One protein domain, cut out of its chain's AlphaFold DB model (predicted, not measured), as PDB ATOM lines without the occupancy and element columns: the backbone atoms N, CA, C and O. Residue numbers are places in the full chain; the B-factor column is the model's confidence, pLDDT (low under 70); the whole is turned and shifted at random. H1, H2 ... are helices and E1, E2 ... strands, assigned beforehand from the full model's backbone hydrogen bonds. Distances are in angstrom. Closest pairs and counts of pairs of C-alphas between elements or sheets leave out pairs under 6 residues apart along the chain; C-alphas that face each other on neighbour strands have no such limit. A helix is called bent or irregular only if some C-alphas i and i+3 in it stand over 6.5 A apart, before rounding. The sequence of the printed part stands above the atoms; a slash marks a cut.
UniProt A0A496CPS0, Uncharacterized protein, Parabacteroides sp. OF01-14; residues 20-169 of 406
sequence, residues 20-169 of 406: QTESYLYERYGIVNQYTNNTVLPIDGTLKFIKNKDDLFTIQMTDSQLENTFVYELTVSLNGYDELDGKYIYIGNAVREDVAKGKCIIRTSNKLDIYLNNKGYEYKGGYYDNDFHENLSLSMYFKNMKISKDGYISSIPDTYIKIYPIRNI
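What this domain is: This is residues 20 to 169 of the 406 residues of an uncharacterized protein of Parabacteroides sp. OF01-14 (UniProt A0A496CPS0). Picture one long sheet of ten strands, curled and folded back on itself into two leaves that face each other: E1 E4 E5 in one, E7 E8 E9 E10 E2 E3 in the other, with the long bent E6 as the hinge. The single short helix H1 packs on E1 and E4, on the side that looks toward the other leaf, and only residues 149 to 154 stick out, standing free. The printed part has 150 residues with one named helix and ten named strands, in the chain order E1 E2 E3 E4 E5 E6 E7 E8 H1 E9 E10, and it is mostly strand. The antiparallel sheet runs E1 E4 E5 E6 E7 E8 E9 E10 E2 E3. The whole is compact, with a radius of gyration of the C-alphas of 14.9 A and spans of 39 by 38 by 32 A.

How they stand to each other: Start at E1, residues 22 to 26, an edge strand of this strongly twisted, folded sheet. Its neighbour is E4, residues 47 to 53, at 171 degrees; look for N 24 and O 49, 2.9 A apart, within hydrogen-bond range. E1 runs on into E2, residues 28 to 33, at 76 degrees across one residue; these two meet only through their link. E2 forms a hairpin with the other edge strand, E3, residues 41 to 43, where N 43 and O 29 are 2.8 A apart. From E4 a meander begins, each strand the antiparallel neighbour of the one before: after E4 come E5, residues 56 to 61, E6, residues 72 to 82, E7, residues 87 to 96, and E8, residues 100 to 108. Check N 50 and O 58 at 2.8 A for E4 and E5, N 57 and O 76 at 2.8 A for E5 and E6, N 79 and O 89 at 2.8 A for E6 and E7, and N 90 and O 106 at 2.8 A for E7 and E8. H1, residues 112 to 117, is on the sheet; its closest C-alphas to E1 are those of Leu 116 and Tyr 24, 5.0 A apart. In H1 0 of 2 O i to N i+4 pairs are within hydrogen-bond range, against 3 of 3 O i to N i+3 pairs. E9, residues 138 to 143, is the neighbour of E8, with N 105 and O 141 at 2.8 A, and forms a hairpin with E10, residues 161 to 166, with N 140 and O 161 at 2.8 A. E10 is also the neighbour of E2, with N 30 and O 164 at 2.8 A. Across the fold, the closest C-alphas of E1 and E10 are those of Tyr 26 and Ile 166, 6.4 A apart, while E5 and E9, for instance, are apart.

Where its parts are: Find C-alpha 22 at (59.883, 263.429, 217.039), where E1 begins; it runs 13.9 A to C-alpha 26. E4 covers 19.3 A. E6, the longest strand by residues, starts at C-alpha 72, (74.816, 255.070, 208.048), bends by 68 degrees at residue 79 and covers 25.6 A. E7 covers 26.3 A and bends by 55 degrees at residue 93; E8 covers 24.5 A. E10 ends at C-alpha 166, (58.989, 256.922, 199.648).

The domain as a whole: The two C-alphas farthest apart, those of Glu 67 and Leu 84, are 42.5 A apart. The printed part has no cut. Two links are long: H1 to E9, residues 118 to 137, and E9 to E10, residues 144 to 160. The mean pLDDT of the printed part is 70.9, and 62 residues are under 70, among them residues 32 to 44, 122 to 135 and 143 to 160.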
ATOM      1  N   GLN A  20      60.581 266.606 223.001       48.19
ATOM      2  CA  GLN A  20      59.925 265.429 222.469       48.19
ATOM      3  C   GLN A  20      60.730 265.061 221.230       48.19
ATOM      4  O   GLN A  20      60.801 265.838 220.278       48.19
ATOM      5  N   THR A  21      61.419 263.926 221.281       61.94
ATOM      6  CA  THR A  21      62.124 263.397 220.122       61.94
ATOM      7  C   THR A  21      61.078 262.937 219.116       61.94
ATOM      8  O   THR A  21      60.504 261.855 219.231       61.94
ATOM      9  N   GLU A  22      60.770 263.788 218.143       81.50
ATOM     10  CA  GLU A  22      59.883 263.429 217.039       81.50
ATOM     11  C   GLU A  22      60.646 262.514 216.080       81.50
ATOM     12  O   GLU A  22      61.781 262.809 215.702       81.50
ATOM     13  N   SER A  23      60.054 261.389 215.678       86.25
ATOM     14  CA  SER A  23      60.683 260.506 214.695       86.25
ATOM     15  C   SER A  23      59.689 259.931 213.700       86.25
ATOM     16  O   SER A  23      58.536 259.680 214.043       86.25
ATOM     17  N   TYR A  24      60.156 259.703 212.472       86.12
ATOM     18  CA  TYR A  24      59.384 259.072 211.407       86.12
ATOM     19  C   TYR A  24      60.240 258.062 210.638       86.12
ATOM     20  O   TYR A  24      61.428 258.299 210.410       86.12
ATOM     21  N   LEU A  25      59.633 256.939 210.251       86.12
ATOM     22  CA  LEU A  25      60.274 255.822 209.558       86.12
ATOM     23  C   LEU A  25      59.615 255.614 208.192       86.12
ATOM     24  O   LEU A  25      58.422 255.335 208.126       86.12
ATOM     25  N   TYR A  26      60.400 255.685 207.126       84.94
ATOM     26  CA  TYR A  26      60.007 255.265 205.784       84.94
ATOM     27  C   TYR A  26      60.422 253.803 205.568       84.94
ATOM     28  O   TYR A  26      61.570 253.446 205.839       84.94
ATOM     29  N   GLU A  27      59.495 252.964 205.093       81.44
ATOM     30  CA  GLU A  27      59.719 251.527 204.829       81.44
ATOM     31  C   GLU A  27      60.570 251.279 203.572       81.44
ATOM     32  O   GLU A  27      61.108 250.186 203.403       81.44
ATOM     33  N   ARG A  28      60.673 252.284 202.692       78.19
ATOM     34  CA  ARG A  28      61.474 252.286 201.462       78.19
ATOM     35  C   ARG A  28      62.007 253.687 201.168       78.19
ATOM     36  O   ARG A  28      61.403 254.694 201.548       78.19
ATOM     37  N   TYR A  29      63.104 253.768 200.427       75.69
ATOM     38  CA  TYR A  29      63.633 255.024 199.895       75.69
ATOM     39  C   TYR A  29      64.373 254.783 198.576       75.69
ATOM     40  O   TYR A  29      64.771 253.664 198.275       75.69
ATOM     41  N   GLY A  30      64.528 255.823 197.760       74.81
ATOM     42  CA  GLY A  30      65.301 255.780 196.519       74.81
ATOM     43  C   GLY A  30      66.651 256.476 196.661       74.81
ATOM     44  O   GLY A  30      66.753 257.490 197.360       74.81
ATOM     45  N   ILE A  31      67.668 255.972 195.961       71.25
ATOM     46  CA  ILE A  31      68.970 256.637 195.801       71.25
ATOM     47  C   ILE A  31      69.229 256.928 194.319       71.25
ATOM     48  O   ILE A  31      69.035 256.063 193.465       71.25
ATOM     49  N   VAL A  32      69.724 258.137 194.029       68.25
ATOM     50  CA  VAL A  32      70.339 258.491 192.742       68.25
ATOM     51  C   VAL A  32      71.782 258.917 192.968       68.25
ATOM     52  O   VAL A  32      72.073 259.806 193.775       68.25
ATOM     53  N   ASN A  33      72.675 258.295 192.208       60.84
ATOM     54  CA  ASN A  33      74.069 258.683 192.090       60.84
ATOM     55  C   ASN A  33      74.232 259.632 190.892       60.84
ATOM     56  O   ASN A  33      73.828 259.303 189.775       60.84
ATOM     57  N   GLN A  34      74.819 260.810 191.119       53.88
ATOM     58  CA  GLN A  34      74.978 261.829 190.077       53.88
ATOM     59  C   GLN A  34      75.974 261.435 188.972       53.88
ATOM     60  O   GLN A  34      75.879 261.970 187.872       53.88
ATOM     61  N   TYR A  35      76.883 260.479 189.208       50.31
ATOM     62  CA  TYR A  35      77.855 260.039 188.196       50.31
ATOM     63  C   TYR A  35      77.303 259.023 187.192       50.31
ATOM     64  O   TYR A  35      77.871 258.876 186.113       50.31
ATOM     65  N   THR A  36      76.224 258.305 187.520       51.00
ATOM     66  CA  THR A  36      75.771 257.137 186.738       51.00
ATOM     67  C   THR A  36      74.509 257.371 185.906       51.00
ATOM     68  O   THR A  36      73.927 256.401 185.446       51.00
ATOM     69  N   ASN A  37      74.098 258.621 185.663       45.97
ATOM     70  CA  ASN A  37      72.888 258.964 184.897       45.97
ATOM     71  C   ASN A  37      71.585 258.298 185.419       45.97
ATOM     72  O   ASN A  37      71.177 257.219 185.002       45.97
ATOM     73  N   ASN A  38      70.868 259.052 186.258       51.69
ATOM     74  CA  ASN A  38      69.401 259.190 186.326       51.69
ATOM     75  C   ASN A  38      68.466 258.021 186.700       51.69
ATOM     76  O   ASN A  38      67.277 258.287 186.863       51.69
ATOM     77  N   THR A  39      68.905 256.781 186.916       54.00
ATOM     78  CA  THR A  39      67.980 255.755 187.450       54.00
ATOM     79  C   THR A  39      67.866 255.821 188.972       54.00
ATOM     80  O   THR A  39      68.843 255.579 189.682       54.00
ATOM     81  N   VAL A  40      66.660 256.118 189.473       59.41
ATOM     82  CA  VAL A  40      66.306 255.934 190.888       59.41
ATOM     83  C   VAL A  40      66.259 254.439 191.166       59.41
ATOM     84  O   VAL A  40      65.398 253.737 190.638       59.41
ATOM     85  N   LEU A  41      67.172 253.946 191.997       61.44
ATOM     86  CA  LEU A  41      67.111 252.573 192.484       61.44
ATOM     87  C   LEU A  41      66.265 252.558 193.763       61.44
ATOM     88  O   LEU A  41      66.673 253.186 194.747       61.44
ATOM     89  N   PRO A  42      65.079 251.914 193.772       65.56
ATOM     90  CA  PRO A  42      64.342 251.708 195.007       65.56
ATOM     91  C   PRO A  42      65.141 250.753 195.894       65.56
ATOM     92  O   PRO A  42      65.478 249.645 195.479       65.56
ATOM     93  N   ILE A  43      65.443 251.192 197.111       68.44
ATOM     94  CA  ILE A  43      66.107 250.381 198.121       68.44
ATOM     95  C   ILE A  43      65.040 249.815 199.043       68.44
ATOM     96  O   ILE A  43      64.261 250.544 199.668       68.44
ATOM     97  N   ASP A  44      65.028 248.490 199.120       69.38
ATOM     98  CA  ASP A  44      64.326 247.755 200.158       69.38
ATOM     99  C   ASP A  44      65.112 247.931 201.452       69.38
ATOM    100  O   ASP A  44      66.055 247.204 201.738       69.38
ATOM    101  N   GLY A  45      64.788 248.969 202.209       73.19
ATOM    102  CA  GLY A  45      65.500 249.357 203.415       73.19
ATOM    103  C   GLY A  45      64.785 250.512 204.099       73.19
ATOM    104  O   GLY A  45      63.910 251.147 203.516       73.19
ATOM    105  N   THR A  46      65.150 250.799 205.345       80.31
ATOM    106  CA  THR A  46      64.485 251.849 206.125       80.31
ATOM    107  C   THR A  46      65.259 253.159 206.126       80.31
ATOM    108  O   THR A  46      66.486 253.176 206.257       80.31
ATOM    109  N   LEU A  47      64.525 254.266 206.016       85.69
ATOM    110  CA  LEU A  47      65.036 255.625 206.187       85.69
ATOM    111  C   LEU A  47      64.305 256.268 207.364       85.69
ATOM    112  O   LEU A  47      63.090 256.455 207.321       85.69
ATOM    113  N   LYS A  48      65.034 256.607 208.426       87.31
ATOM    114  CA  LYS A  48      64.467 257.181 209.649       87.31
ATOM    115  C   LYS A  48      64.980 258.595 209.869       87.31
ATOM    116  O   LYS A  48      66.186 258.827 209.836       87.31
ATOM    117  N   PHE A  49      64.067 259.511 210.165       89.06
ATOM    118  CA  PHE A  49      64.379 260.859 210.634       89.06
ATOM    119  C   PHE A  49      64.016 260.964 212.108       89.06
ATOM    120  O   PHE A  49      62.934 260.538 212.508       89.06
ATOM    121  N   ILE A  50      64.914 261.523 212.909       89.12
ATOM    122  CA  ILE A  50      64.710 261.796 214.330       89.12
ATOM    123  C   ILE A  50      65.095 263.252 214.562       89.12
ATOM    124  O   ILE A  50      66.237 263.636 214.317       89.12
ATOM    125  N   LYS A  51      64.163 264.068 215.037       90.25
ATOM    126  CA  LYS A  51      64.452 265.407 215.537       90.25
ATOM    127  C   LYS A  51      64.806 265.296 217.006       90.25
ATOM    128  O   LYS A  51      64.008 264.818 217.806       90.25
ATOM    129  N   ASN A  52      66.016 265.716 217.354       84.62
ATOM    130  CA  ASN A  52      66.496 265.641 218.727       84.62
ATOM    131  C   ASN A  52      66.056 266.884 219.508       84.62
ATOM    132  O   ASN A  52      65.235 266.804 220.417       84.62
ATOM    133  N   LYS A  53      66.603 268.047 219.139       82.06
ATOM    134  CA  LYS A  53      66.308 269.348 219.746       82.06
ATOM    135  C   LYS A  53      66.606 270.453 218.735       82.06
ATOM    136  O   LYS A  53      67.618 270.371 218.048       82.06
ATOM    137  N   ASP A  54      65.771 271.489 218.677       82.06
ATOM    138  CA  ASP A  54      65.932 272.615 217.743       82.06
ATOM    139  C   ASP A  54      66.145 272.114 216.295       82.06
ATOM    140  O   ASP A  54      65.422 271.223 215.848       82.06
ATOM    141  N   ASP A  55      67.133 272.639 215.566       85.94
ATOM    142  CA  ASP A  55      67.491 272.200 214.209       85.94
ATOM    143  C   ASP A  55      68.533 271.045 214.181       85.94
ATOM    144  O   ASP A  55      69.305 270.921 213.224       85.94
ATOM    145  N   LEU A  56      68.587 270.204 215.226       89.12
ATOM    146  CA  LEU A  56      69.441 269.007 215.305       89.12
ATOM    147  C   LEU A  56      68.661 267.732 214.952       89.12
ATOM    148  O   LEU A  56      67.705 267.362 215.640       89.12
ATOM    149  N   PHE A  57      69.148 267.000 213.952       90.50
ATOM    150  CA  PHE A  57      68.534 265.776 213.440       90.50
ATOM    151  C   PHE A  57      69.498 264.595 213.467       90.50
ATOM    152  O   PHE A  57      70.693 264.747 213.210       90.50
ATOM    153  N   THR A  58      68.946 263.410 213.702       88.88
ATOM    154  CA  THR A  58      69.577 262.132 213.389       88.88
ATOM    155  C   THR A  58      68.866 261.506 212.189       88.88
ATOM    156  O   THR A  58      67.648 261.328 212.215       88.88
ATOM    157  N   ILE A  59      69.613 261.174 211.135       88.00
ATOM    158  CA  ILE A  59      69.117 260.442 209.963       88.00
ATOM    159  C   ILE A  59      69.772 259.064 209.960       88.00
ATOM    160  O   ILE A  59      70.998 258.966 209.996       88.00
ATOM    161  N   GLN A  60      68.961 258.009 209.914       85.81
ATOM    162  CA  GLN A  60      69.431 256.624 209.865       85.81
ATOM    163  C   GLN A  60      68.977 255.966 208.567       85.81
ATOM    164  O   GLN A  60      67.826 256.124 208.156       85.81
ATOM    165  N   MET A  61      69.884 255.225 207.936       80.88
ATOM    166  CA  MET A  61      69.633 254.520 206.679       80.88
ATOM    167  C   MET A  61      70.051 253.061 206.806       80.88
ATOM    168  O   MET A  61      71.144 252.758 207.298       80.88
ATOM    169  N   THR A  62      69.190 252.162 206.341       75.19
ATOM    170  CA  THR A  62      69.459 250.722 206.283       75.19
ATOM    171  C   THR A  62      69.216 250.185 204.876       75.19
ATOM    172  O   THR A  62      68.434 250.755 204.118       75.19
ATOM    173  N   ASP A  63      69.897 249.103 204.525       66.38
ATOM    174  CA  ASP A  63      69.691 248.340 203.295       66.38
ATOM    175  C   ASP A  63      69.426 246.895 203.721       66.38
ATOM    176  O   ASP A  63      70.252 246.299 204.414       66.38
ATOM    177  N   SER A  64      68.246 246.360 203.394       58.50
ATOM    178  CA  SER A  64      67.829 245.026 203.844       58.50
ATOM    179  C   SER A  64      68.598 243.887 203.175       58.50
ATOM    180  O   SER A  64      68.503 242.755 203.642       58.50
ATOM    181  N   GLN A  65      69.370 244.165 202.118       54.84
ATOM    182  CA  GLN A  65      70.190 243.158 201.439       54.84
ATOM    183  C   GLN A  65      71.572 242.945 202.075       54.84
ATOM    184  O   GLN A  65      72.295 242.037 201.669       54.84
ATOM    185  N   LEU A  66      71.955 243.751 203.070       53.62
ATOM    186  CA  LEU A  66      73.208 243.580 203.802       53.62
ATOM    187  C   LEU A  66      72.933 242.813 205.105       53.62
ATOM    188  O   LEU A  66      72.187 243.279 205.961       53.62
ATOM    189  N   GLU A  67      73.550 241.636 205.261       42.91
ATOM    190  CA  GLU A  67      73.360 240.711 206.400       42.91
ATOM    191  C   GLU A  67      73.708 241.311 207.779       42.91
ATOM    192  O   GLU A  67      73.372 240.716 208.800       42.91
ATOM    193  N   ASN A  68      74.318 242.502 207.829       45.62
ATOM    194  CA  ASN A  68      74.586 243.248 209.054       45.62
ATOM    195  C   ASN A  68      73.983 244.663 209.006       45.62
ATOM    196  O   ASN A  68      74.099 245.413 208.038       45.62
ATOM    197  N   THR A  69      73.317 244.981 210.110       51.44
ATOM    198  CA  THR A  69      72.534 246.169 210.449       51.44
ATOM    199  C   THR A  69      73.309 247.494 210.391       51.44
ATOM    200  O   THR A  69      74.387 247.598 210.964       51.44
ATOM    201  N   PHE A  70      72.647 248.528 209.846       51.47
ATOM    202  CA  PHE A  70      73.039 249.948 209.719       51.47
ATOM    203  C   PHE A  70      74.029 250.283 208.599       51.47
ATOM    204  O   PHE A  70      75.211 249.963 208.652       51.47
ATOM    205  N   VAL A  71      73.554 251.049 207.611       61.38
ATOM    206  CA  VAL A  71      74.406 251.528 206.516       61.38
ATOM    207  C   VAL A  71      75.049 252.861 206.906       61.38
ATOM    208  O   VAL A  71      76.264 252.986 206.772       61.38
ATOM    209  N   TYR A  72      74.288 253.809 207.487       71.56
ATOM    210  CA  TYR A  72      74.816 255.070 208.048       71.56
ATOM    211  C   TYR A  72      73.901 255.687 209.120       71.56
ATOM    212  O   TYR A  72      72.678 255.706 208.961       71.56
ATOM    213  N   GLU A  73      74.507 256.282 210.152       80.75
ATOM    214  CA  GLU A  73      73.862 257.227 211.070       80.75
ATOM    215  C   GLU A  73      74.492 258.618 210.926       80.75
ATOM    216  O   GLU A  73      75.714 258.776 210.897       80.75
ATOM    217  N   LEU A  74      73.650 259.642 210.814       86.19
ATOM    218  CA  LEU A  74      74.066 261.010 210.537       86.19
ATOM    219  C   LEU A  74      73.473 261.940 211.571       86.19
ATOM    220  O   LEU A  74      72.260 262.124 211.603       86.19
ATOM    221  N   THR A  75      74.325 262.571 212.367       87.25
ATOM    222  CA  THR A  75      73.903 263.619 213.297       87.25
ATOM    223  C   THR A  75      74.237 264.969 212.687       87.25
ATOM    224  O   THR A  75      75.413 265.328 212.590       87.25
ATOM    225  N   VAL A  76      73.214 265.708 212.262       87.62
ATOM    226  CA  VAL A  76      73.344 266.960 211.506       87.62
ATOM    227  C   VAL A  76      72.612 268.105 212.190       87.62
ATOM    228  O   VAL A  76      71.519 267.924 212.719       87.62
ATOM    229  N   SER A  77      73.194 269.299 212.143       90.62
ATOM    230  CA  SER A  77      72.564 270.539 212.603       90.62
ATOM    231  C   SER A  77      72.415 271.520 211.447       90.62
ATOM    232  O   SER A  77      73.297 271.583 210.581       90.62
ATOM    233  N   LEU A  78      71.332 272.301 211.428       90.81
ATOM    234  CA  LEU A  78      71.180 273.378 210.448       90.81
ATOM    235  C   LEU A  78      72.316 274.386 210.616       90.81
ATOM    236  O   LEU A  78      72.513 274.949 211.690       90.81
ATOM    237  N   ASN A  79      73.059 274.605 209.539       89.62
ATOM    238  CA  ASN A  79      74.126 275.592 209.489       89.62
ATOM    239  C   ASN A  79      73.631 276.929 208.914       89.62
ATOM    240  O   ASN A  79      74.143 277.978 209.283       89.62
ATOM    241  N   GLY A  80      72.643 276.902 208.017       89.19
ATOM    242  CA  GLY A  80      72.047 278.106 207.443       89.19
ATOM    243  C   GLY A  80      71.189 277.816 206.214       89.19
ATOM    244  O   GLY A  80      71.001 276.660 205.834       89.19
ATOM    245  N   TYR A  81      70.678 278.876 205.595       88.56
ATOM    246  CA  TYR A  81      69.968 278.827 204.320       88.56
ATOM    247  C   TYR A  81      70.791 279.563 203.262       88.56
ATOM    248  O   TYR A  81      71.218 280.691 203.490       88.56
ATOM    249  N   ASP A  82      71.049 278.897 202.142       85.69
ATOM    250  CA  ASP A  82      71.698 279.483 200.977       85.69
ATOM    251  C   ASP A  82      70.639 280.172 200.118       85.69
ATOM    252  O   ASP A  82      69.805 279.511 199.494       85.69
ATOM    253  N   GLU A  83      70.647 281.504 200.123       83.75
ATOM    254  CA  GLU A  83      69.673 282.319 199.393       83.75
ATOM    255  C   GLU A  83      69.833 282.222 197.871       83.75
ATOM    256  O   GLU A  83      68.846 282.390 197.157       83.75
ATOM    257  N   LEU A  84      71.040 281.930 197.368       82.62
ATOM    258  CA  LEU A  84      71.304 281.834 195.928       82.62
ATOM    259  C   LEU A  84      70.794 280.507 195.361       82.62
ATOM    260  O   LEU A  84      70.141 280.490 194.319       82.62
ATOM    261  N   ASP A  85      71.058 279.410 196.073       78.19
ATOM    262  CA  ASP A  85      70.662 278.058 195.662       78.19
ATOM    263  C   ASP A  85      69.277 277.644 196.193       78.19
ATOM    264  O   ASP A  85      68.788 276.558 195.867       78.19
ATOM    265  N   GLY A  86      68.651 278.477 197.032       83.62
ATOM    266  CA  GLY A  86      67.340 278.228 197.633       83.62
ATOM    267  C   GLY A  86      67.301 276.989 198.535       83.62
ATOM    268  O   GLY A  86      66.307 276.261 198.552       83.62
ATOM    269  N   LYS A  87      68.405 276.683 199.232       87.50
ATOM    270  CA  LYS A  87      68.595 275.403 199.940       87.50
ATOM    271  C   LYS A  87      69.019 275.596 201.387       87.50
ATOM    272  O   LYS A  87      69.935 276.348 201.698       87.50
ATOM    273  N   TYR A  88      68.420 274.818 202.282       89.12
ATOM    274  CA  TYR A  88      68.911 274.662 203.646       89.12
ATOM    275  C   TYR A  88      70.169 273.794 203.647       89.12
ATOM    276  O   TYR A  88      70.188 272.713 203.048       89.12
ATOM    277  N   ILE A  89      71.207 274.262 204.338       87.94
ATOM    278  CA  ILE A  89      72.490 273.580 204.488       87.94
ATOM    279  C   ILE A  89      72.600 273.055 205.914       87.94
ATOM    280  O   ILE A  89      72.621 273.823 206.874       87.94
ATOM    281  N   TYR A  90      72.750 271.744 206.040       90.50
ATOM    282  CA  TYR A  90      73.028 271.068 207.298       90.50
ATOM    283  C   TYR A  90      74.445 270.511 207.275       90.50
ATOM    284  O   TYR A  90      74.905 270.008 206.249       90.50
ATOM    285  N   ILE A  91      75.137 270.587 208.407       86.56
ATOM    286  CA  ILE A  91      76.485 270.037 208.568       86.56
ATOM    287  C   ILE A  91      76.466 269.112 209.771       86.56
ATOM    288  O   ILE A  91      75.847 269.411 210.792       86.56
ATOM    289  N   GLY A  92      77.143 267.979 209.653       84.19
ATOM    290  CA  GLY A  92      77.148 267.009 210.728       84.19
ATOM    291  C   GLY A  92      78.234 265.968 210.635       84.19
ATOM    292  O   GLY A  92      79.084 265.980 209.739       84.19
ATOM    293  N   ASN A  93      78.181 265.054 211.592       82.12
ATOM    294  CA  ASN A  93      79.070 263.910 211.654       82.12
ATOM    295  C   ASN A  93      78.348 262.685 211.100       82.12
ATOM    296  O   ASN A  93      77.168 262.475 211.371       82.12
ATOM    297  N   ALA A  94      79.084 261.893 210.331       78.56
ATOM    298  CA  ALA A  94      78.631 260.611 209.829       78.56
ATOM    299  C   ALA A  94      79.332 259.493 210.590       78.56
ATOM    300  O   ALA A  94      80.563 259.513 210.702       78.56
ATOM    301  N   VAL A  95      78.541 258.547 211.090       74.50
ATOM    302  CA  VAL A  95      79.009 257.360 211.797       74.50
ATOM    303  C   VAL A  95      78.545 256.103 211.072       74.50
ATOM    304  O   VAL A  95      77.401 256.010 210.623       74.50
ATOM    305  N   ARG A  96      79.455 255.136 210.947       69.12
ATOM    306  CA  ARG A  96      79.165 253.776 210.484       69.12
ATOM    307  C   ARG A  96      79.727 252.784 211.496       69.12
ATOM    308  O   ARG A  96      80.908 252.902 211.833       69.12
ATOM    309  N   GLU A  97      78.873 251.864 211.954       62.12
ATOM    310  CA  GLU A  97      79.208 250.734 212.843       62.12
ATOM    311  C   GLU A  97      80.201 251.117 213.958       62.12
ATOM    312  O   GLU A  97      81.231 250.478 214.127       62.12
ATOM    313  N   ASP A  98      79.943 252.228 214.659       58.69
ATOM    314  CA  ASP A  98      80.733 252.740 215.793       58.69
ATOM    315  C   ASP A  98      82.227 253.067 215.546       58.69
ATOM    316  O   ASP A  98      82.918 253.508 216.468       58.69
ATOM    317  N   VAL A  99      82.748 252.930 214.318       56.81
ATOM    318  CA  VAL A  99      84.205 252.973 214.053       56.81
ATOM    319  C   VAL A  99      84.638 254.092 213.089       56.81
ATOM    320  O   VAL A  99      85.763 254.588 213.192       56.81
ATOM    321  N   ALA A 100      83.773 254.582 212.194       60.16
ATOM    322  CA  ALA A 100      84.132 255.648 211.243       60.16
ATOM    323  C   ALA A 100      83.480 256.995 211.601       60.16
ATOM    324  O   ALA A 100      82.265 257.063 211.684       60.16
ATOM    325  N   LYS A 101      84.264 258.076 211.769       64.38
ATOM    326  CA  LYS A 101      83.771 259.460 211.965       64.38
ATOM    327  C   LYS A 101      84.149 260.336 210.768       64.38
ATOM    328  O   LYS A 101      85.272 260.833 210.698       64.38
ATOM    329  N   GLY A 102      83.228 260.512 209.824       72.12
ATOM    330  CA  GLY A 102      83.367 261.464 208.715       72.12
ATOM    331  C   GLY A 102      82.554 262.737 208.940       72.12
ATOM    332  O   GLY A 102      81.756 262.817 209.874       72.12
ATOM    333  N   LYS A 103      82.724 263.735 208.065       78.56
ATOM    334  CA  LYS A 103      81.813 264.891 208.003       78.56
ATOM    335  C   LYS A 103      80.827 264.713 206.858       78.56
ATOM    336  O   LYS A 103      81.211 264.228 205.794       78.56
ATOM    337  N   CYS A 104      79.593 265.158 207.053       81.31
ATOM    338  CA  CYS A 104      78.594 265.237 205.996       81.31
ATOM    339  C   CYS A 104      78.032 266.654 205.858       81.31
ATOM    340  O   CYS A 104      77.992 267.428 206.818       81.31
ATOM    341  N   ILE A 105      77.622 266.985 204.637       84.44
ATOM    342  CA  ILE A 105      76.888 268.199 204.292       84.44
ATOM    343  C   ILE A 105      75.608 267.753 203.596       84.44
ATOM    344  O   ILE A 105      75.675 267.005 202.621       84.44
ATOM    345  N   ILE A 106      74.460 268.214 204.080       87.31
ATOM    346  CA  ILE A 106      73.158 267.933 203.476       87.31
ATOM    347  C   ILE A 106      72.574 269.232 202.936       87.31
ATOM    348  O   ILE A 106      72.557 270.247 203.629       87.31
ATOM    349  N   ARG A 107      72.087 269.188 201.699       86.88
ATOM    350  CA  ARG A 107      71.366 270.274 201.035       86.88
ATOM    351  C   ARG A 107      69.954 269.816 200.701       86.88
ATOM    352  O   ARG A 107      69.780 268.759 200.099       86.88
ATOM    353  N   THR A 108      68.957 270.606 201.068       86.94
ATOM    354  CA  THR A 108      67.537 270.292 200.840       86.94
ATOM    355  C   THR A 108      66.751 271.577 200.620       86.94
ATOM    356  O   THR A 108      67.025 272.585 201.270       86.94
ATOM    357  N   SER A 109      65.770 271.553 199.719       87.88
ATOM    358  CA  SER A 109      64.903 272.711 199.450       87.88
ATOM    359  C   SER A 109      63.910 272.976 200.592       87.88
ATOM    360  O   SER A 109      63.368 274.067 200.707       87.88
ATOM    361  N   ASN A 110      63.685 271.990 201.467       87.38
ATOM    362  CA  ASN A 110      62.815 272.102 202.637       87.38
ATOM    363  C   ASN A 110      63.572 271.790 203.930       87.38
ATOM    364  O   ASN A 110      64.489 270.963 203.930       87.38
ATOM    365  N   LYS A 111      63.145 272.392 205.048       89.12
ATOM    366  CA  LYS A 111      63.615 271.993 206.382       89.12
ATOM    367  C   LYS A 111      63.348 270.506 206.616       89.12
ATOM    368  O   LYS A 111      62.285 270.008 206.248       89.12
ATOM    369  N   LEU A 112      64.276 269.823 207.288       88.25
ATOM    370  CA  LEU A 112      64.173 268.379 207.537       88.25
ATOM    371  C   LEU A 112      62.926 267.970 208.349       88.25
ATOM    372  O   LEU A 112      62.468 266.840 208.209       88.25
ATOM    373  N   ASP A 113      62.318 268.891 209.104       87.44
ATOM    374  CA  ASP A 113      61.043 268.688 209.814       87.44
ATOM    375  C   ASP A 113      59.906 268.185 208.914       87.44
ATOM    376  O   ASP A 113      59.015 267.465 209.368       87.44
ATOM    377  N   ILE A 114      59.919 268.538 207.623       84.25
ATOM    378  CA  ILE A 114      58.860 268.138 206.690       84.25
ATOM    379  C   ILE A 114      58.733 266.611 206.588       84.25
ATOM    380  O   ILE A 114      57.624 266.087 206.453       84.25
ATOM    381  N   TYR A 115      59.857 265.901 206.718       85.94
ATOM    382  CA  TYR A 115      59.930 264.453 206.579       85.94
ATOM    383  C   TYR A 115      59.381 263.706 207.799       85.94
ATOM    384  O   TYR A 115      59.128 262.508 207.691       85.94
ATOM    385  N   LEU A 116      59.129 264.390 208.922       83.75
ATOM    386  CA  LEU A 116      58.492 263.797 210.105       83.75
ATOM    387  C   LEU A 116      56.986 263.551 209.902       83.75
ATOM    388  O   LEU A 116      56.381 262.766 210.624       83.75
ATOM    389  N   ASN A 117      56.383 264.176 208.885       82.94
ATOM    390  CA  ASN A 117      54.946 264.121 208.605       82.94
ATOM    391  C   ASN A 117      54.574 263.148 207.465       82.94
ATOM    392  O   ASN A 117      53.568 263.360 206.791       82.94
ATOM    393  N   ASN A 118      55.393 262.121 207.194       79.94
ATOM    394  CA  ASN A 118      55.215 261.188 206.066       79.94
ATOM    395  C   ASN A 118      55.100 261.872 204.685       79.94
ATOM    396  O   ASN A 118      54.439 261.368 203.773       79.94
ATOM    397  N   LYS A 119      55.706 263.051 204.511       76.50
ATOM    398  CA  LYS A 119      55.748 263.739 203.216       76.50
ATOM    399  C   LYS A 119      56.885 263.160 202.370       76.50
ATOM    400  O   LYS A 119      57.957 263.748 202.277       76.50
ATOM    401  N   GLY A 120      56.642 261.982 201.798       73.88
ATOM    402  CA  GLY A 120      57.509 261.317 200.815       73.88
ATOM    403  C   GLY A 120      56.848 261.203 199.437       73.88
ATOM    404  O   GLY A 120      55.693 261.592 199.260       73.88
ATOM    405  N   TYR A 121      57.566 260.653 198.459       73.31
ATOM    406  CA  TYR A 121      57.033 260.405 197.115       73.31
ATOM    407  C   TYR A 121      56.071 259.220 197.093       73.31
ATOM    408  O   TYR A 121      56.305 258.203 197.750       73.31
ATOM    409  N   GLU A 122      55.031 259.314 196.266       68.12
ATOM    410  CA  GLU A 122      54.223 258.160 195.876       68.12
ATOM    411  C   GLU A 122      54.939 257.407 194.754       68.12
ATOM    412  O   GLU A 122      54.891 257.803 193.591       68.12
ATOM    413  N   TYR A 123      55.634 256.323 195.095       61.06
ATOM    414  CA  TYR A 123      56.275 255.485 194.086       61.06
ATOM    415  C   TYR A 123      55.213 254.666 193.333       61.06
ATOM    416  O   TYR A 123      54.700 253.677 193.856       61.06
ATOM    417  N   LYS A 124      54.880 255.075 192.100       56.78
ATOM    418  CA  LYS A 124      53.861 254.420 191.252       56.78
ATOM    419  C   LYS A 124      54.389 253.271 190.377       56.78
ATOM    420  O   LYS A 124      53.630 252.709 189.596       56.78
ATOM    421  N   GLY A 125      55.657 252.876 190.519       49.34
ATOM    422  CA  GLY A 125      56.197 251.663 189.884       49.34
ATOM    423  C   GLY A 125      56.372 251.713 188.359       49.34
ATOM    424  O   GLY A 125      56.540 250.661 187.747       49.34
ATOM    425  N   GLY A 126      56.352 252.896 187.739       45.97
ATOM    426  CA  GLY A 126      56.628 253.078 186.311       45.97
ATOM    427  C   GLY A 126      58.101 253.395 186.039       45.97
ATOM    428  O   GLY A 126      58.698 254.206 186.736       45.97
ATOM    429  N   TYR A 127      58.684 252.780 185.007       41.34
ATOM    430  CA  TYR A 127      60.102 252.927 184.627       41.34
ATOM    431  C   TYR A 127      60.490 254.301 184.034       41.34
ATOM    432  O   TYR A 127      61.639 254.489 183.647       41.34
ATOM    433  N   TYR A 128      59.564 255.260 183.962       41.50
ATOM    434  CA  TYR A 128      59.793 256.589 183.395       41.50
ATOM    435  C   TYR A 128      58.888 257.621 184.072       41.50
ATOM    436  O   TYR A 128      57.867 258.000 183.514       41.50
ATOM    437  N   ASP A 129      59.263 258.090 185.257       44.84
ATOM    438  CA  ASP A 129      58.781 259.381 185.755       44.84
ATOM    439  C   ASP A 129      60.012 260.257 185.983       44.84
ATOM    440  O   ASP A 129      60.676 260.186 187.010       44.84
ATOM    441  N   ASN A 130      60.371 261.051 184.973       44.19
ATOM    442  CA  ASN A 130      61.482 262.008 185.048       44.19
ATOM    443  C   ASN A 130      61.147 263.236 185.922       44.19
ATOM    444  O   ASN A 130      62.024 264.059 186.179       44.19
ATOM    445  N   ASP A 131      59.918 263.334 186.434       48.91
ATOM    446  CA  ASP A 131      59.428 264.430 187.277       48.91
ATOM    447  C   ASP A 131      59.675 264.172 188.775       48.91
ATOM    448  O   ASP A 131      58.845 264.471 189.639       48.91
ATOM    449  N   PHE A 132      60.847 263.632 189.124       56.69
ATOM    450  CA  PHE A 132      61.304 263.595 190.515       56.69
ATOM    451  C   PHE A 132      61.632 265.024 190.974       56.69
ATOM    452  O   PHE A 132      62.783 265.466 190.943       56.69
ATOM    453  N   HIS A 133      60.588 265.754 191.375       56.47
ATOM    454  CA  HIS A 133      60.657 267.120 191.884       56.47
ATOM    455  C   HIS A 133      61.771 267.273 192.929       56.47
ATOM    456  O   HIS A 133      62.004 266.395 193.743       56.47
ATOM    457  N   GLU A 134      62.477 268.401 192.965       60.94
ATOM    458  CA  GLU A 134      63.567 268.587 193.938       60.94
ATOM    459  C   GLU A 134      63.075 268.723 195.391       60.94
ATOM    460  O   GLU A 134      63.845 268.538 196.334       60.94
ATOM    461  N   ASN A 135      61.780 268.990 195.576       65.81
ATOM    462  CA  ASN A 135      61.212 269.485 196.826       65.81
ATOM    463  C   ASN A 135      61.215 268.473 197.984       65.81
ATOM    464  O   ASN A 135      61.358 268.892 199.128       65.81
ATOM    465  N   LEU A 136      61.078 267.167 197.738       75.88
ATOM    466  CA  LEU A 136      61.069 266.143 198.800       75.88
ATOM    467  C   LEU A 136      62.322 265.263 198.755       75.88
ATOM    468  O   LEU A 136      62.286 264.090 199.104       75.88
ATOM    469  N   SER A 137      63.428 265.815 198.258       80.25
ATOM    470  CA  SER A 137      64.714 265.125 198.185       80.25
ATOM    471  C   SER A 137      65.778 265.858 198.992       80.25
ATOM    472  O   SER A 137      65.702 267.070 199.197       80.25
ATOM    473  N   LEU A 138      66.805 265.126 199.416       83.44
ATOM    474  CA  LEU A 138      67.980 265.713 200.052       83.44
ATOM    475  C   LEU A 138      69.258 265.216 199.381       83.44
ATOM    476  O   LEU A 138      69.368 264.056 198.993       83.44
ATOM    477  N   SER A 139      70.200 266.134 199.184       82.31
ATOM    478  CA  SER A 139      71.499 265.876 198.563       82.31
ATOM    479  C   SER A 139      72.571 265.833 199.634       82.31
ATOM    480  O   SER A 139      72.668 266.751 200.444       82.31
ATOM    481  N   MET A 140      73.385 264.787 199.636       81.75
ATOM    482  CA  MET A 140      74.304 264.476 200.721       81.75
ATOM    483  C   MET A 140      75.716 264.344 200.193       81.75
ATOM    484  O   MET A 140      75.982 263.596 199.255       81.75
ATOM    485  N   TYR A 141      76.627 265.064 200.825       78.00
ATOM    486  CA  TYR A 141      78.038 265.061 200.505       78.00
ATOM    487  C   TYR A 141      78.841 264.590 201.710       78.00
ATOM    488  O   TYR A 141      78.707 265.150 202.797       78.00
ATOM    489  N   PHE A 142      79.704 263.599 201.513       73.75
ATOM    490  CA  PHE A 142      80.569 263.048 202.553       73.75
ATOM    491  C   PHE A 142      82.016 263.488 202.327       73.75
ATOM    492  O   PHE A 142      82.518 263.448 201.208       73.75
ATOM    493  N   LYS A 143      82.700 263.908 203.397       68.31
ATOM    494  CA  LYS A 143      84.109 264.318 203.371       68.31
ATOM    495  C   LYS A 143      84.919 263.512 204.386       68.31
ATOM    496  O   LYS A 143      84.528 263.418 205.551       68.31
ATOM    497  N   ASN A 144      86.088 263.025 203.960       61.31
ATOM    498  CA  ASN A 144      87.082 262.328 204.789       61.31
ATOM    499  C   ASN A 144      86.581 261.023 205.450       61.31
ATOM    500  O   ASN A 144      87.003 260.697 206.560       61.31
ATOM    501  N   MET A 145      85.699 260.267 204.792       60.72
ATOM    502  CA  MET A 145      85.333 258.914 205.233       60.72
ATOM    503  C   MET A 145      86.475 257.938 204.887       60.72
ATOM    504  O   MET A 145      86.878 257.859 203.732       60.72
ATOM    505  N   LYS A 146      87.030 257.209 205.867       53.75
ATOM    506  CA  LYS A 146      88.018 256.145 205.599       53.75
ATOM    507  C   LYS A 146      87.290 254.858 205.212       53.75
ATOM    508  O   LYS A 146      86.528 254.328 206.013       53.75
ATOM    509  N   ILE A 147      87.560 254.357 204.011       52.00
ATOM    510  CA  ILE A 147      87.067 253.070 203.500       52.00
ATOM    511  C   ILE A 147      88.064 251.973 203.924       52.00
ATOM    512  O   ILE A 147      89.274 252.188 203.835       52.00
ATOM    513  N   SER A 148      87.599 250.832 204.449       43.69
ATOM    514  CA  SER A 148      88.481 249.735 204.893       43.69
ATOM    515  C   SER A 148      89.081 248.949 203.711       43.69
ATOM    516  O   SER A 148      88.530 248.934 202.611       43.69
ATOM    517  N   LYS A 149      90.235 248.298 203.944       39.25
ATOM    518  CA  LYS A 149      91.063 247.605 202.932       39.25
ATOM    519  C   LYS A 149      90.445 246.336 202.319       39.25
ATOM    520  O   LYS A 149      90.919 245.933 201.265       39.25
ATOM    521  N   ASP A 150      89.381 245.788 202.906       39.53
ATOM    522  CA  ASP A 150      88.610 244.668 202.331       39.53
ATOM    523  C   ASP A 150      87.376 245.139 201.534       39.53
ATOM    524  O   ASP A 150      86.528 244.349 201.134       39.53
ATOM    525  N   GLY A 151      87.308 246.441 201.231       39.56
ATOM    526  CA  GLY A 151      86.977 246.884 199.878       39.56
ATOM    527  C   GLY A 151      85.584 246.574 199.330       39.56
ATOM    528  O   GLY A 151      85.464 246.435 198.118       39.56
ATOM    529  N   TYR A 152      84.528 246.541 200.149       33.25
ATOM    530  CA  TYR A 152      83.161 246.723 199.637       33.25
ATOM    531  C   TYR A 152      82.522 248.023 200.150       33.25
ATOM    532  O   TYR A 152      81.866 248.084 201.191       33.25
ATOM    533  N   ILE A 153      82.716 249.079 199.354       44.47
ATOM    534  CA  ILE A 153      81.752 250.162 199.118       44.47
ATOM    535  C   ILE A 153      81.642 250.268 197.590       44.47
ATOM    536  O   ILE A 153      82.372 251.033 196.972       44.47
ATOM    537  N   SER A 154      80.819 249.430 196.954       38.62
ATOM    538  CA  SER A 154      80.749 249.355 195.483       38.62
ATOM    539  C   SER A 154      79.582 250.118 194.845       38.62
ATOM    540  O   SER A 154      79.429 250.059 193.630       38.62
ATOM    541  N   SER A 155      78.777 250.873 195.599       43.78
ATOM    542  CA  SER A 155      77.597 251.554 195.026       43.78
ATOM    543  C   SER A 155      77.436 253.032 195.376       43.78
ATOM    544  O   SER A 155      76.546 253.685 194.834       43.78
ATOM    545  N   ILE A 156      78.298 253.602 196.216       45.06
ATOM    546  CA  ILE A 156      78.242 255.029 196.542       45.06
ATOM    547  C   ILE A 156      79.627 255.621 196.281       45.06
ATOM    548  O   ILE A 156      80.504 255.493 197.137       45.06
ATOM    549  N   PRO A 157      79.866 256.206 195.093       41.88
ATOM    550  CA  PRO A 157      81.138 256.836 194.808       41.88
ATOM    551  C   PRO A 157      81.321 258.065 195.690       41.88
ATOM    552  O   PRO A 157      80.365 258.678 196.177       41.88
ATOM    553  N   ASP A 158      82.582 258.433 195.865       44.28
ATOM    554  CA  ASP A 158      82.959 259.733 196.381       44.28
ATOM    555  C   ASP A 158      82.167 260.817 195.635       44.28
ATOM    556  O   ASP A 158      82.288 260.952 194.421       44.28
ATOM    557  N   THR A 159      81.397 261.610 196.387       58.19
ATOM    558  CA  THR A 159      80.643 262.816 195.990       58.19
ATOM    559  C   THR A 159      79.162 262.643 195.570       58.19
ATOM    560  O   THR A 159      78.807 261.921 194.651       58.19
ATOM    561  N   TYR A 160      78.306 263.381 196.296       62.56
ATOM    562  CA  TYR A 160      76.878 263.683 196.084       62.56
ATOM    563  C   TYR A 160      75.903 262.516 195.821       62.56
ATOM    564  O   TYR A 160      75.701 262.071 194.694       62.56
ATOM    565  N   ILE A 161      75.166 262.133 196.868       72.25
ATOM    566  CA  ILE A 161      74.014 261.219 196.800       72.25
ATOM    567  C   ILE A 161      72.725 262.022 196.909       72.25
ATOM    568  O   ILE A 161      72.614 262.855 197.809       72.25
ATOM    569  N   LYS A 162      71.729 261.748 196.064       77.00
ATOM    570  CA  LYS A 162      70.373 262.282 196.244       77.00
ATOM    571  C   LYS A 162      69.455 261.185 196.781       77.00
ATOM    572  O   LYS A 162      69.373 260.110 196.190       77.00
ATOM    573  N   ILE A 163      68.796 261.457 197.907       78.88
ATOM    574  CA  ILE A 163      67.898 260.521 198.596       78.88
ATOM    575  C   ILE A 163      66.452 260.984 198.475       78.88
ATOM    576  O   ILE A 163      66.155 262.172 198.635       78.88
ATOM    577  N   TYR A 164      65.570 260.017 198.231       80.12
ATOM    578  CA  TYR A 164      64.141 260.204 198.009       80.12
ATOM    579  C   TYR A 164      63.339 259.336 198.995       80.12
ATOM    580  O   TYR A 164      63.241 258.126 198.791       80.12
ATOM    581  N   PRO A 165      62.756 259.907 200.065       81.44
ATOM    582  CA  PRO A 165      61.855 259.173 200.954       81.44
ATOM    583  C   PRO A 165      60.594 258.728 200.198       81.44
ATOM    584  O   PRO A 165      59.956 259.553 199.542       81.44
ATOM    585  N   ILE A 166      60.212 257.449 200.283       79.25
ATOM    586  CA  ILE A 166      58.989 256.922 199.648       79.25
ATOM    587  C   ILE A 166      57.897 256.818 200.712       79.25
ATOM    588  O   ILE A 166      58.080 256.118 201.703       79.25
ATOM    589  N   ARG A 167      56.766 257.508 200.507       82.94
ATOM    590  CA  ARG A 167      55.649 257.566 201.463       82.94
ATOM    591  C   ARG A 167      55.170 256.159 201.818       82.94
ATOM    592  O   ARG A 167      54.927 255.339 200.932       82.94
ATOM    593  N   ASN A 168      54.945 255.911 203.105       78.12
ATOM    594  CA  ASN A 168      54.322 254.663 203.529       78.12
ATOM    595  C   ASN A 168      52.860 254.627 203.063       78.12
ATOM    596  O   ASN A 168      52.091 255.562 203.323       78.12
ATOM    597  N   ILE A 169      52.492 253.539 202.389       73.88
ATOM    598  CA  ILE A 169      51.115 253.259 201.969       73.88
ATOM    599  C   ILE A 169      50.311 252.877 203.217       73.88
ATOM    600  O   ILE A 169      50.739 252.006 203.983       73.88
TER     601      ILE A 169